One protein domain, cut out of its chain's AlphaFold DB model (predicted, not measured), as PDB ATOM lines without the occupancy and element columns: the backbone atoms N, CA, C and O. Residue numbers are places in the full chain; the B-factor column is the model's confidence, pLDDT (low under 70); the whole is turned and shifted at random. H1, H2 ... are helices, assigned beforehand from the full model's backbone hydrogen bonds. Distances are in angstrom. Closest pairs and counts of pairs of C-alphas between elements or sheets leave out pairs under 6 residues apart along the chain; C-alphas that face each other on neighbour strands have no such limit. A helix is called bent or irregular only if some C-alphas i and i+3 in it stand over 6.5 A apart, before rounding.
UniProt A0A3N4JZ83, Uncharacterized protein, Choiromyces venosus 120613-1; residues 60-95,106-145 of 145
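Overview. This is residues 60 to 95 and 106 to 145 of the 145 residues of an uncharacterized protein of Choiromyces venosus 120613-1 (UniProt A0A3N4JZ83). Two long helices make a narrow rod: H1 and H2b, the longer arm of the bent helix H2, lie side by side and run opposite ways, meeting through residues 61 to 71 of H1, while the other arm, H2a, touches no helix; at that end of the rod residues 90 to 95, of which 90 to 92 belong to H1, and residues 106 to 117 of H2 stand free. The printed part has 76 residues, with H1 then H2 along the chain, no named strand, and is all helix. It is only just extended, close to loose, with a radius of gyration of the C-alphas of 17.4 A and spans of 56 by 18 by 16 A.

Along the chain. H2, residues 106 to 143, was assigned as one helix by its hydrogen bonds but is bent, with C-alphas 119 and 122 6.5 A apart. Its arms are H2a, residues 106 to 119, 19.7 A, from C-alpha 106 at (-30.737, -39.446, -25.332), and H2b, residues 122 to 143, 31.0 A. H1, residues 60 to 92, measures 47.5 A from C-alpha 60 at (-30.430, 0.280, -59.838).

Arrangement. H2a and H2b stand at a tilt of 35.4 degrees, only just steep. H1 touches H2b with residues 61 to 71 alone, at a shallow tilt of 23 degrees, opposite ways; the closest C-alphas, of Leu 64 and Ser 139, are 7.0 A apart. H1 and H2a are only just apart, closest 8.1 A. In H1, H2a and H2b every O i to N i+4 pair is within hydrogen-bond range.

Size, cuts and confidence. Residues 96 to 105 are not printed; C-alphas 95 and 106 are 21.2 A apart across the cut. Residues 90 to 95, 106 to 111, 117 and 144 to 145 have pLDDT under 70.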
ATOM      1  N   ILE A  60     -30.251   0.074 -61.281       83.44
ATOM      2  CA  ILE A  60     -30.430   0.280 -59.838       83.44
ATOM      3  C   ILE A  60     -31.892   0.051 -59.436       83.44
ATOM      4  O   ILE A  60     -32.148  -0.695 -58.490       83.44
ATOM      5  N   ILE A  61     -32.853   0.599 -60.188       85.88
ATOM      6  CA  ILE A  61     -34.288   0.387 -59.937       85.88
ATOM      7  C   ILE A  61     -34.635  -1.105 -59.982       85.88
ATOM      8  O   ILE A  61     -35.302  -1.614 -59.080       85.88
ATOM      9  N   LEU A  62     -34.147  -1.832 -60.991       85.56
ATOM     10  CA  LEU A  62     -34.419  -3.265 -61.132       85.56
ATOM     11  C   LEU A  62     -33.854  -4.077 -59.952       85.56
ATOM     12  O   LEU A  62     -34.494  -5.011 -59.460       85.56
ATOM     13  N   LEU A  63     -32.664  -3.712 -59.463       86.19
ATOM     14  CA  LEU A  63     -32.065  -4.334 -58.281       86.19
ATOM     15  C   LEU A  63     -32.879  -4.050 -57.015       86.19
ATOM     16  O   LEU A  63     -33.114  -4.975 -56.235       86.19
ATOM     17  N   LEU A  64     -33.358  -2.817 -56.828       83.88
ATOM     18  CA  LEU A  64     -34.213  -2.450 -55.693       83.88
ATOM     19  C   LEU A  64     -35.550  -3.192 -55.722       83.88
ATOM     20  O   LEU A  64     -35.968  -3.740 -54.704       83.88
ATOM     21  N   GLN A  65     -36.184  -3.302 -56.890       83.94
ATOM     22  CA  GLN A  65     -37.406  -4.090 -57.059       83.94
ATOM     23  C   GLN A  65     -37.174  -5.563 -56.709       83.94
ATOM     24  O   GLN A  65     -37.940  -6.153 -55.949       83.94
ATOM     25  N   ARG A  66     -36.072  -6.153 -57.191       84.38
ATOM     26  CA  ARG A  66     -35.709  -7.539 -56.865       84.38
ATOM     27  C   ARG A  66     -35.453  -7.732 -55.372       84.38
ATOM     28  O   ARG A  66     -35.816  -8.774 -54.822       84.38
ATOM     29  N   LEU A  67     -34.818  -6.760 -54.719       83.38
ATOM     30  CA  LEU A  67     -34.610  -6.780 -53.275       83.38
ATOM     31  C   LEU A  67     -35.938  -6.690 -52.526       83.38
ATOM     32  O   LEU A  67     -36.169  -7.525 -51.657       83.38
ATOM     33  N   ASN A  68     -36.831  -5.775 -52.901       82.94
ATOM     34  CA  ASN A  68     -38.151  -5.648 -52.283       82.94
ATOM     35  C   ASN A  68     -38.953  -6.951 -52.390       82.94
ATOM     36  O   ASN A  68     -39.394  -7.468 -51.369       82.94
ATOM     37  N   SER A  69     -39.014  -7.580 -53.568       82.50
ATOM     38  CA  SER A  69     -39.704  -8.869 -53.723       82.50
ATOM     39  C   SER A  69     -39.098  -9.983 -52.858       82.50
ATOM     40  O   SER A  69     -39.817 -10.833 -52.326       82.50
ATOM     41  N   ARG A  70     -37.767 -10.001 -52.680       81.88
ATOM     42  CA  ARG A  70     -37.111 -10.948 -51.757       81.88
ATOM     43  C   ARG A  70     -37.458 -10.647 -50.303       81.88
ATOM     44  O   ARG A  70     -37.679 -11.588 -49.542       81.88
ATOM     45  N   LEU A  71     -37.507  -9.372 -49.924       82.50
ATOM     46  CA  LEU A  71     -37.875  -8.948 -48.577       82.50
ATOM     47  C   LEU A  71     -39.324  -9.344 -48.254       82.50
ATOM     48  O   LEU A  71     -39.558  -9.933 -47.201       82.50
ATOM     49  N   ASP A  72     -40.260  -9.140 -49.179       81.12
ATOM     50  CA  ASP A  72     -41.665  -9.539 -49.012       81.12
ATOM     51  C   ASP A  72     -41.813 -11.064 -48.874       81.12
ATOM     52  O   ASP A  72     -42.546 -11.570 -48.017       81.12
ATOM     53  N   SER A  73     -41.055 -11.828 -49.667       85.12
ATOM     54  CA  SER A  73     -41.004 -13.290 -49.549       85.12
ATOM     55  C   SER A  73     -40.501 -13.738 -48.170       85.12
ATOM     56  O   SER A  73     -41.064 -14.653 -47.560       85.12
ATOM     57  N   MET A  74     -39.466 -13.080 -47.644       77.25
ATOM     58  CA  MET A  74     -38.944 -13.360 -46.307       77.25
ATOM     59  C   MET A  74     -39.952 -13.004 -45.209       77.25
ATOM     60  O   MET A  74     -40.141 -13.799 -44.289       77.25
ATOM     61  N   GLU A  75     -40.638 -11.866 -45.320       79.19
ATOM     62  CA  GLU A  75     -41.677 -11.431 -44.378       79.19
ATOM     63  C   GLU A  75     -42.830 -12.450 -44.295       79.19
ATOM     64  O   GLU A  75     -43.257 -12.845 -43.203       79.19
ATOM     65  N   SER A  76     -43.272 -12.970 -45.443       79.44
ATOM     66  CA  SER A  76     -44.297 -14.019 -45.518       79.44
ATOM     67  C   SER A  76     -43.849 -15.333 -44.860       79.44
ATOM     68  O   SER A  76     -44.574 -15.925 -44.046       79.44
ATOM     69  N   ARG A  77     -42.614 -15.773 -45.137       80.00
ATOM     70  CA  ARG A  77     -42.032 -16.980 -44.524       80.00
ATOM     71  C   ARG A  77     -41.911 -16.839 -43.010       80.00
ATOM     72  O   ARG A  77     -42.277 -17.764 -42.287       80.00
ATOM     73  N   LEU A  78     -41.460 -15.682 -42.531       83.81
ATOM     74  CA  LEU A  78     -41.333 -15.401 -41.104       83.81
ATOM     75  C   LEU A  78     -42.697 -15.407 -40.405       83.81
ATOM     76  O   LEU A  78     -42.843 -15.975 -39.324       83.81
ATOM     77  N   THR A  79     -43.712 -14.824 -41.041       81.19
ATOM     78  CA  THR A  79     -45.087 -14.811 -40.525       81.19
ATOM     79  C   THR A  79     -45.650 -16.225 -40.402       81.19
ATOM     80  O   THR A  79     -46.204 -16.594 -39.363       81.19
ATOM     81  N   THR A  80     -45.449 -17.047 -41.432       81.06
ATOM     82  CA  THR A  80     -45.869 -18.455 -41.438       81.06
ATOM     83  C   THR A  80     -45.145 -19.252 -40.356       81.06
ATOM     84  O   THR A  80     -45.774 -19.967 -39.577       81.06
ATOM     85  N   PHE A  81     -43.829 -19.071 -40.242       78.50
ATOM     86  CA  PHE A  81     -43.026 -19.722 -39.215       78.50
ATOM     87  C   PHE A  81     -43.486 -19.340 -37.805       78.50
ATOM     88  O   PHE A  81     -43.724 -20.213 -36.974       78.50
ATOM     89  N   LYS A  82     -43.718 -18.047 -37.547       80.44
ATOM     90  CA  LYS A  82     -44.253 -17.558 -36.270       80.44
ATOM     91  C   LYS A  82     -45.591 -18.217 -35.921       80.44
ATOM     92  O   LYS A  82     -45.797 -18.586 -34.765       80.44
ATOM     93  N   LYS A  83     -46.485 -18.394 -36.898       77.81
ATOM     94  CA  LYS A  83     -47.762 -19.093 -36.699       77.81
ATOM     95  C   LYS A  83     -47.544 -20.557 -36.305       77.81
ATOM     96  O   LYS A  83     -48.160 -21.016 -35.346       77.81
ATOM     97  N   HIS A  84     -46.636 -21.266 -36.978       75.88
ATOM     98  CA  HIS A  84     -46.288 -22.644 -36.618       75.88
ATOM     99  C   HIS A  84     -45.683 -22.738 -35.211       75.88
ATOM    100  O   HIS A  84     -46.088 -23.602 -34.437       75.88
ATOM    101  N   LEU A  85     -44.796 -21.812 -34.825       77.44
ATOM    102  CA  LEU A  85     -44.270 -21.751 -33.457       77.44
ATOM    103  C   LEU A  85     -45.400 -21.591 -32.428       77.44
ATOM    104  O   LEU A  85     -45.418 -22.283 -31.413       77.44
ATOM    105  N   GLN A  86     -46.372 -20.712 -32.682       76.62
ATOM    106  CA  GLN A  86     -47.520 -20.544 -31.786       76.62
ATOM    107  C   GLN A  86     -48.373 -21.816 -31.685       76.62
ATOM    108  O   GLN A  86     -48.803 -22.168 -30.587       76.62
ATOM    109  N   GLN A  87     -48.573 -22.535 -32.792       72.69
ATOM    110  CA  GLN A  87     -49.287 -23.815 -32.796       72.69
ATOM    111  C   GLN A  87     -48.540 -24.902 -32.016       72.69
ATOM    112  O   GLN A  87     -49.164 -25.628 -31.248       72.69
ATOM    113  N   ILE A  88     -47.217 -25.001 -32.168       70.56
ATOM    114  CA  ILE A  88     -46.380 -25.940 -31.407       70.56
ATOM    115  C   ILE A  88     -46.424 -25.599 -29.919       70.56
ATOM    116  O   ILE A  88     -46.641 -26.480 -29.093       70.56
ATOM    117  N   LYS A  89     -46.299 -24.315 -29.564       70.62
ATOM    118  CA  LYS A  89     -46.435 -23.860 -28.177       70.62
ATOM    119  C   LYS A  89     -47.790 -24.273 -27.589       70.62
ATOM    120  O   LYS A  89     -47.828 -24.751 -26.463       70.62
ATOM    121  N   GLY A  90     -48.880 -24.132 -28.347       66.75
ATOM    122  CA  GLY A  90     -50.210 -24.589 -27.929       66.75
ATOM    123  C   GLY A  90     -50.306 -26.108 -27.729       66.75
ATOM    124  O   GLY A  90     -50.928 -26.548 -26.768       66.75
ATOM    125  N   GLN A  91     -49.652 -26.897 -28.585       65.56
ATOM    126  CA  GLN A  91     -49.625 -28.366 -28.501       65.56
ATOM    127  C   GLN A  91     -48.726 -28.895 -27.374       65.56
ATOM    128  O   GLN A  91     -49.047 -29.898 -26.757       65.56
ATOM    129  N   ILE A  92     -47.617 -28.230 -27.047       62.78
ATOM    130  CA  ILE A  92     -46.753 -28.649 -25.928       62.78
ATOM    131  C   ILE A  92     -47.420 -28.357 -24.573       62.78
ATOM    132  O   ILE A  92     -47.196 -29.075 -23.602       62.78
ATOM    133  N   ILE A  93     -48.280 -27.334 -24.501       56.62
ATOM    134  CA  ILE A  93     -49.039 -27.001 -23.285       56.62
ATOM    135  C   ILE A  93     -50.157 -28.038 -23.008       56.62
ATOM    136  O   ILE A  93     -50.652 -28.116 -21.885       56.62
ATOM    137  N   ILE A  94     -50.521 -28.886 -23.981       50.19
ATOM    138  CA  ILE A  94     -51.604 -29.880 -23.891       50.19
ATOM    139  C   ILE A  94     -51.137 -31.185 -24.587       50.19
ATOM    140  O   ILE A  94     -51.297 -31.238 -25.802       50.19
ATOM    141  N   PRO A  95     -50.595 -32.255 -23.942       47.22
ATOM    142  CA  PRO A  95     -50.656 -32.659 -22.531       47.22
ATOM    143  C   PRO A  95     -49.310 -33.180 -21.947       47.22
ATOM    144  O   PRO A  95     -48.806 -34.238 -22.323       47.22
ATOM    145  N   HIS A 106     -31.025 -40.012 -24.014       52.31
ATOM    146  CA  HIS A 106     -30.737 -39.446 -25.332       52.31
ATOM    147  C   HIS A 106     -31.935 -38.708 -25.952       52.31
ATOM    148  O   HIS A 106     -31.759 -37.719 -26.666       52.31
ATOM    149  N   GLN A 107     -33.157 -39.175 -25.679       56.75
ATOM    150  CA  GLN A 107     -34.379 -38.553 -26.189       56.75
ATOM    151  C   GLN A 107     -34.704 -37.270 -25.422       56.75
ATOM    152  O   GLN A 107     -34.998 -36.258 -26.039       56.75
ATOM    153  N   THR A 108     -34.506 -37.263 -24.106       59.09
ATOM    154  CA  THR A 108     -34.630 -36.079 -23.240       59.09
ATOM    155  C   THR A 108     -33.592 -35.019 -23.573       59.09
ATOM    156  O   THR A 108     -33.921 -33.840 -23.579       59.09
ATOM    157  N   GLN A 109     -32.359 -35.414 -23.917       62.38
ATOM    158  CA  GLN A 109     -31.340 -34.475 -24.385       62.38
ATOM    159  C   GLN A 109     -31.707 -33.870 -25.747       62.38
ATOM    160  O   GLN A 109     -31.580 -32.663 -25.923       62.38
ATOM    161  N   LYS A 110     -32.217 -34.675 -26.694       66.75
ATOM    162  CA  LYS A 110     -32.745 -34.163 -27.972       66.75
ATOM    163  C   LYS A 110     -33.916 -33.209 -27.740       66.75
ATOM    164  O   LYS A 110     -33.917 -32.118 -28.295       66.75
ATOM    165  N   THR A 111     -34.861 -33.571 -26.876       66.75
ATOM    166  CA  THR A 111     -35.989 -32.712 -26.504       66.75
ATOM    167  C   THR A 111     -35.512 -31.423 -25.844       66.75
ATOM    168  O   THR A 111     -35.987 -30.358 -26.214       66.75
ATOM    169  N   TYR A 112     -34.538 -31.478 -24.933       70.50
ATOM    170  CA  TYR A 112     -33.969 -30.291 -24.298       70.50
ATOM    171  C   TYR A 112     -33.262 -29.385 -25.311       70.50
ATOM    172  O   TYR A 112     -33.479 -28.178 -25.289       70.50
ATOM    173  N   SER A 113     -32.477 -29.948 -26.235       71.50
ATOM    174  CA  SER A 113     -31.843 -29.185 -27.315       71.50
ATOM    175  C   SER A 113     -32.873 -28.534 -28.239       71.50
ATOM    176  O   SER A 113     -32.751 -27.348 -28.521       71.50
ATOM    177  N   ILE A 114     -33.922 -29.261 -28.637       72.12
ATOM    178  CA  ILE A 114     -35.014 -28.730 -29.470       72.12
ATOM    179  C   ILE A 114     -35.772 -27.621 -28.731       72.12
ATOM    180  O   ILE A 114     -36.059 -26.577 -29.306       72.12
ATOM    181  N   VAL A 115     -36.075 -27.811 -27.443       74.06
ATOM    182  CA  VAL A 115     -36.749 -26.799 -26.619       74.06
ATOM    183  C   VAL A 115     -35.857 -25.575 -26.428       74.06
ATOM    184  O   VAL A 115     -36.345 -24.454 -26.535       74.06
ATOM    185  N   LYS A 116     -34.554 -25.756 -26.199       74.62
ATOM    186  CA  LYS A 116     -33.598 -24.653 -26.067       74.62
ATOM    187  C   LYS A 116     -33.498 -23.849 -27.365       74.62
ATOM    188  O   LYS A 116     -33.634 -22.630 -27.324       74.62
ATOM    189  N   GLU A 117     -33.343 -24.521 -28.504       68.06
ATOM    190  CA  GLU A 117     -33.331 -23.884 -29.825       68.06
ATOM    191  C   GLU A 117     -34.652 -23.150 -30.099       68.06
ATOM    192  O   GLU A 117     -34.653 -22.009 -30.552       68.06
ATOM    193  N   PHE A 118     -35.789 -23.741 -29.723       72.06
ATOM    194  CA  PHE A 118     -37.106 -23.115 -29.844       72.06
ATOM    195  C   PHE A 118     -37.283 -21.890 -28.935       72.06
ATOM    196  O   PHE A 118     -37.965 -20.941 -29.310       72.06
ATOM    197  N   VAL A 119     -36.695 -21.887 -27.736       73.06
ATOM    198  CA  VAL A 119     -36.741 -20.748 -26.804       73.06
ATOM    199  C   VAL A 119     -35.811 -19.619 -27.262       73.06
ATOM    200  O   VAL A 119     -36.131 -18.441 -27.085       73.06
ATOM    201  N   GLU A 120     -34.684 -19.953 -27.891       71.81
ATOM    202  CA  GLU A 120     -33.738 -18.976 -28.438       71.81
ATOM    203  C   GLU A 120     -34.190 -18.406 -29.794       71.81
ATOM    204  O   GLU A 120     -33.966 -17.220 -30.059       71.81
ATOM    205  N   ALA A 121     -34.901 -19.188 -30.616       70.06
ATOM    206  CA  ALA A 121     -35.358 -18.788 -31.948       70.06
ATOM    207  C   ALA A 121     -36.140 -17.453 -31.970       70.06
ATOM    208  O   ALA A 121     -35.795 -16.592 -32.776       70.06
ATOM    209  N   PRO A 122     -37.114 -17.173 -31.078       72.25
ATOM    210  CA  PRO A 122     -37.796 -15.879 -31.030       72.25
ATOM    211  C   PRO A 122     -36.859 -14.683 -30.827       72.25
ATOM    212  O   PRO A 122     -37.084 -13.628 -31.416       72.25
ATOM    213  N   ASN A 123     -35.804 -14.835 -30.020       70.88
ATOM    214  CA  ASN A 123     -34.847 -13.762 -29.744       70.88
ATOM    215  C   ASN A 123     -33.924 -13.503 -30.940       70.88
ATOM    216  O   ASN A 123     -33.582 -12.354 -31.222       70.88
ATOM    217  N   ILE A 124     -33.542 -14.561 -31.658       73.25
ATOM    218  CA  ILE A 124     -32.767 -14.466 -32.900       73.25
ATOM    219  C   ILE A 124     -33.615 -13.777 -33.980       73.25
ATOM    220  O   ILE A 124     -33.186 -12.787 -34.570       73.25
ATOM    221  N   LEU A 125     -34.867 -14.211 -34.144       70.38
ATOM    222  CA  LEU A 125     -35.797 -13.645 -35.122       70.38
ATOM    223  C   LEU A 125     -36.167 -12.188 -34.827       70.38
ATOM    224  O   LEU A 125     -36.376 -11.415 -35.757       70.38
ATOM    225  N   LEU A 126     -36.229 -11.784 -33.556       72.50
ATOM    226  CA  LEU A 126     -36.467 -10.388 -33.188       72.50
ATOM    227  C   LEU A 126     -35.317  -9.478 -33.655       72.50
ATOM    228  O   LEU A 126     -35.563  -8.420 -34.231       72.50
ATOM    229  N   LYS A 127     -34.063  -9.918 -33.479       72.56
ATOM    230  CA  LYS A 127     -32.873  -9.184 -33.950       72.56
ATOM    231  C   LYS A 127     -32.820  -9.094 -35.478       72.56
ATOM    232  O   LYS A 127     -32.471  -8.044 -36.029       72.56
ATOM    233  N   GLU A 128     -33.192 -10.169 -36.166       76.00
ATOM    234  CA  GLU A 128     -33.293 -10.177 -37.627       76.00
ATOM    235  C   GLU A 128     -34.425  -9.266 -38.127       76.00
ATOM    236  O   GLU A 128     -34.217  -8.494 -39.063       76.00
ATOM    237  N   ALA A 129     -35.585  -9.262 -37.462       74.00
ATOM    238  CA  ALA A 129     -36.716  -8.404 -37.811       74.00
ATOM    239  C   ALA A 129     -36.397  -6.904 -37.669       74.00
ATOM    240  O   ALA A 129     -36.827  -6.099 -38.495       74.00
ATOM    241  N   ASP A 130     -35.617  -6.502 -36.664       74.25
ATOM    242  CA  ASP A 130     -35.202  -5.101 -36.521       74.25
ATOM    243  C   ASP A 130     -34.189  -4.680 -37.590       74.25
ATOM    244  O   ASP A 130     -34.233  -3.557 -38.101       74.25
ATOM    245  N   THR A 131     -33.299  -5.592 -37.977       78.06
ATOM    246  CA  THR A 131     -32.393  -5.381 -39.114       78.06
ATOM    247  C   THR A 131     -33.184  -5.260 -40.417       78.06
ATOM    248  O   THR A 131     -32.935  -4.351 -41.208       78.06
ATOM    249  N   PHE A 132     -34.214  -6.089 -40.593       79.88
ATOM    250  CA  PHE A 132     -35.128  -6.031 -41.732       79.88
ATOM    251  C   PHE A 132     -35.883  -4.700 -41.813       79.88
ATOM    252  O   PHE A 132     -35.919  -4.079 -42.874       79.88
ATOM    253  N   LYS A 133     -36.432  -4.204 -40.697       82.06
ATOM    254  CA  LYS A 133     -37.103  -2.893 -40.655       82.06
ATOM    255  C   LYS A 133     -36.174  -1.767 -41.099       82.06
ATOM    256  O   LYS A 133     -36.581  -0.925 -41.894       82.06
ATOM    257  N   ARG A 134     -34.923  -1.770 -40.625       83.81
ATOM    258  CA  ARG A 134     -33.913  -0.781 -41.033       83.81
ATOM    259  C   ARG A 134     -33.628  -0.852 -42.533       83.81
ATOM    260  O   ARG A 134     -33.658   0.180 -43.195       83.81
ATOM    261  N   LEU A 135     -33.436  -2.051 -43.084       80.44
ATOM    262  CA  LEU A 135     -33.215  -2.237 -44.523       80.44
ATOM    263  C   LEU A 135     -34.421  -1.802 -45.366       80.44
ATOM    264  O   LEU A 135     -34.235  -1.185 -46.411       80.44
ATOM    265  N   LYS A 136     -35.649  -2.056 -44.900       79.69
ATOM    266  CA  LYS A 136     -36.884  -1.630 -45.578       79.69
ATOM    267  C   LYS A 136     -37.007  -0.103 -45.632       79.69
ATOM    268  O   LYS A 136     -37.376   0.437 -46.671       79.69
ATOM    269  N   ILE A 137     -36.650   0.593 -44.549       85.62
ATOM    270  CA  ILE A 137     -36.620   2.065 -44.506       85.62
ATOM    271  C   ILE A 137     -35.571   2.612 -45.480       85.62
ATOM    272  O   ILE A 137     -35.881   3.515 -46.250       85.62
ATOM    273  N   ILE A 138     -34.364   2.038 -45.484       82.88
ATOM    274  CA  ILE A 138     -33.283   2.467 -46.382       82.88
ATOM    275  C   ILE A 138     -33.677   2.243 -47.848       82.88
ATOM    276  O   ILE A 138     -33.565   3.167 -48.650       82.88
ATOM    277  N   SER A 139     -34.208   1.060 -48.185       79.69
ATOM    278  CA  SER A 139     -34.717   0.743 -49.530       79.69
ATOM    279  C   SER A 139     -35.727   1.792 -49.997       79.69
ATOM    280  O   SER A 139     -35.580   2.360 -51.075       79.69
ATOM    281  N   LYS A 140     -36.693   2.132 -49.133       80.12
ATOM    282  CA  LYS A 140     -37.697   3.155 -49.429       80.12
ATOM    283  C   LYS A 140     -37.081   4.542 -49.633       80.12
ATOM    284  O   LYS A 140     -37.383   5.185 -50.625       80.12
ATOM    285  N   SER A 141     -36.176   4.967 -48.749       79.69
ATOM    286  CA  SER A 141     -35.523   6.277 -48.866       79.69
ATOM    287  C   SER A 141     -34.680   6.435 -50.132       79.69
ATOM    288  O   SER A 141     -34.540   7.547 -50.616       79.69
ATOM    289  N   ILE A 142     -34.131   5.340 -50.669       76.75
ATOM    290  CA  ILE A 142     -33.371   5.357 -51.925       76.75
ATOM    291  C   ILE A 142     -34.315   5.357 -53.132       76.75
ATOM    292  O   ILE A 142     -34.002   5.988 -54.129       76.75
ATOM    293  N   SER A 143     -35.456   4.661 -53.063       71.75
ATOM    294  CA  SER A 143     -36.461   4.690 -54.137       71.75
ATOM    295  C   SER A 143     -37.191   6.029 -54.275       71.75
ATOM    296  O   SER A 143     -37.730   6.289 -55.345       71.75
ATOM    297  N   ASP A 144     -37.235   6.843 -53.217       68.81
ATOM    298  CA  ASP A 144     -37.912   8.148 -53.205       68.81
ATOM    299  C   ASP A 144     -37.011   9.316 -53.705       68.81
ATOM    300  O   ASP A 144     -37.483  10.453 -53.754       68.81
ATOM    301  N   ILE A 145     -35.738   9.056 -54.059       58.03
ATOM    302  CA  ILE A 145     -34.759  10.018 -54.629       58.03
ATOM    303  C   ILE A 145     -34.681   9.844 -56.146       58.03
ATOM    304  O   ILE A 145     -34.675  10.881 -56.846       58.03
TER     305      ILE A 145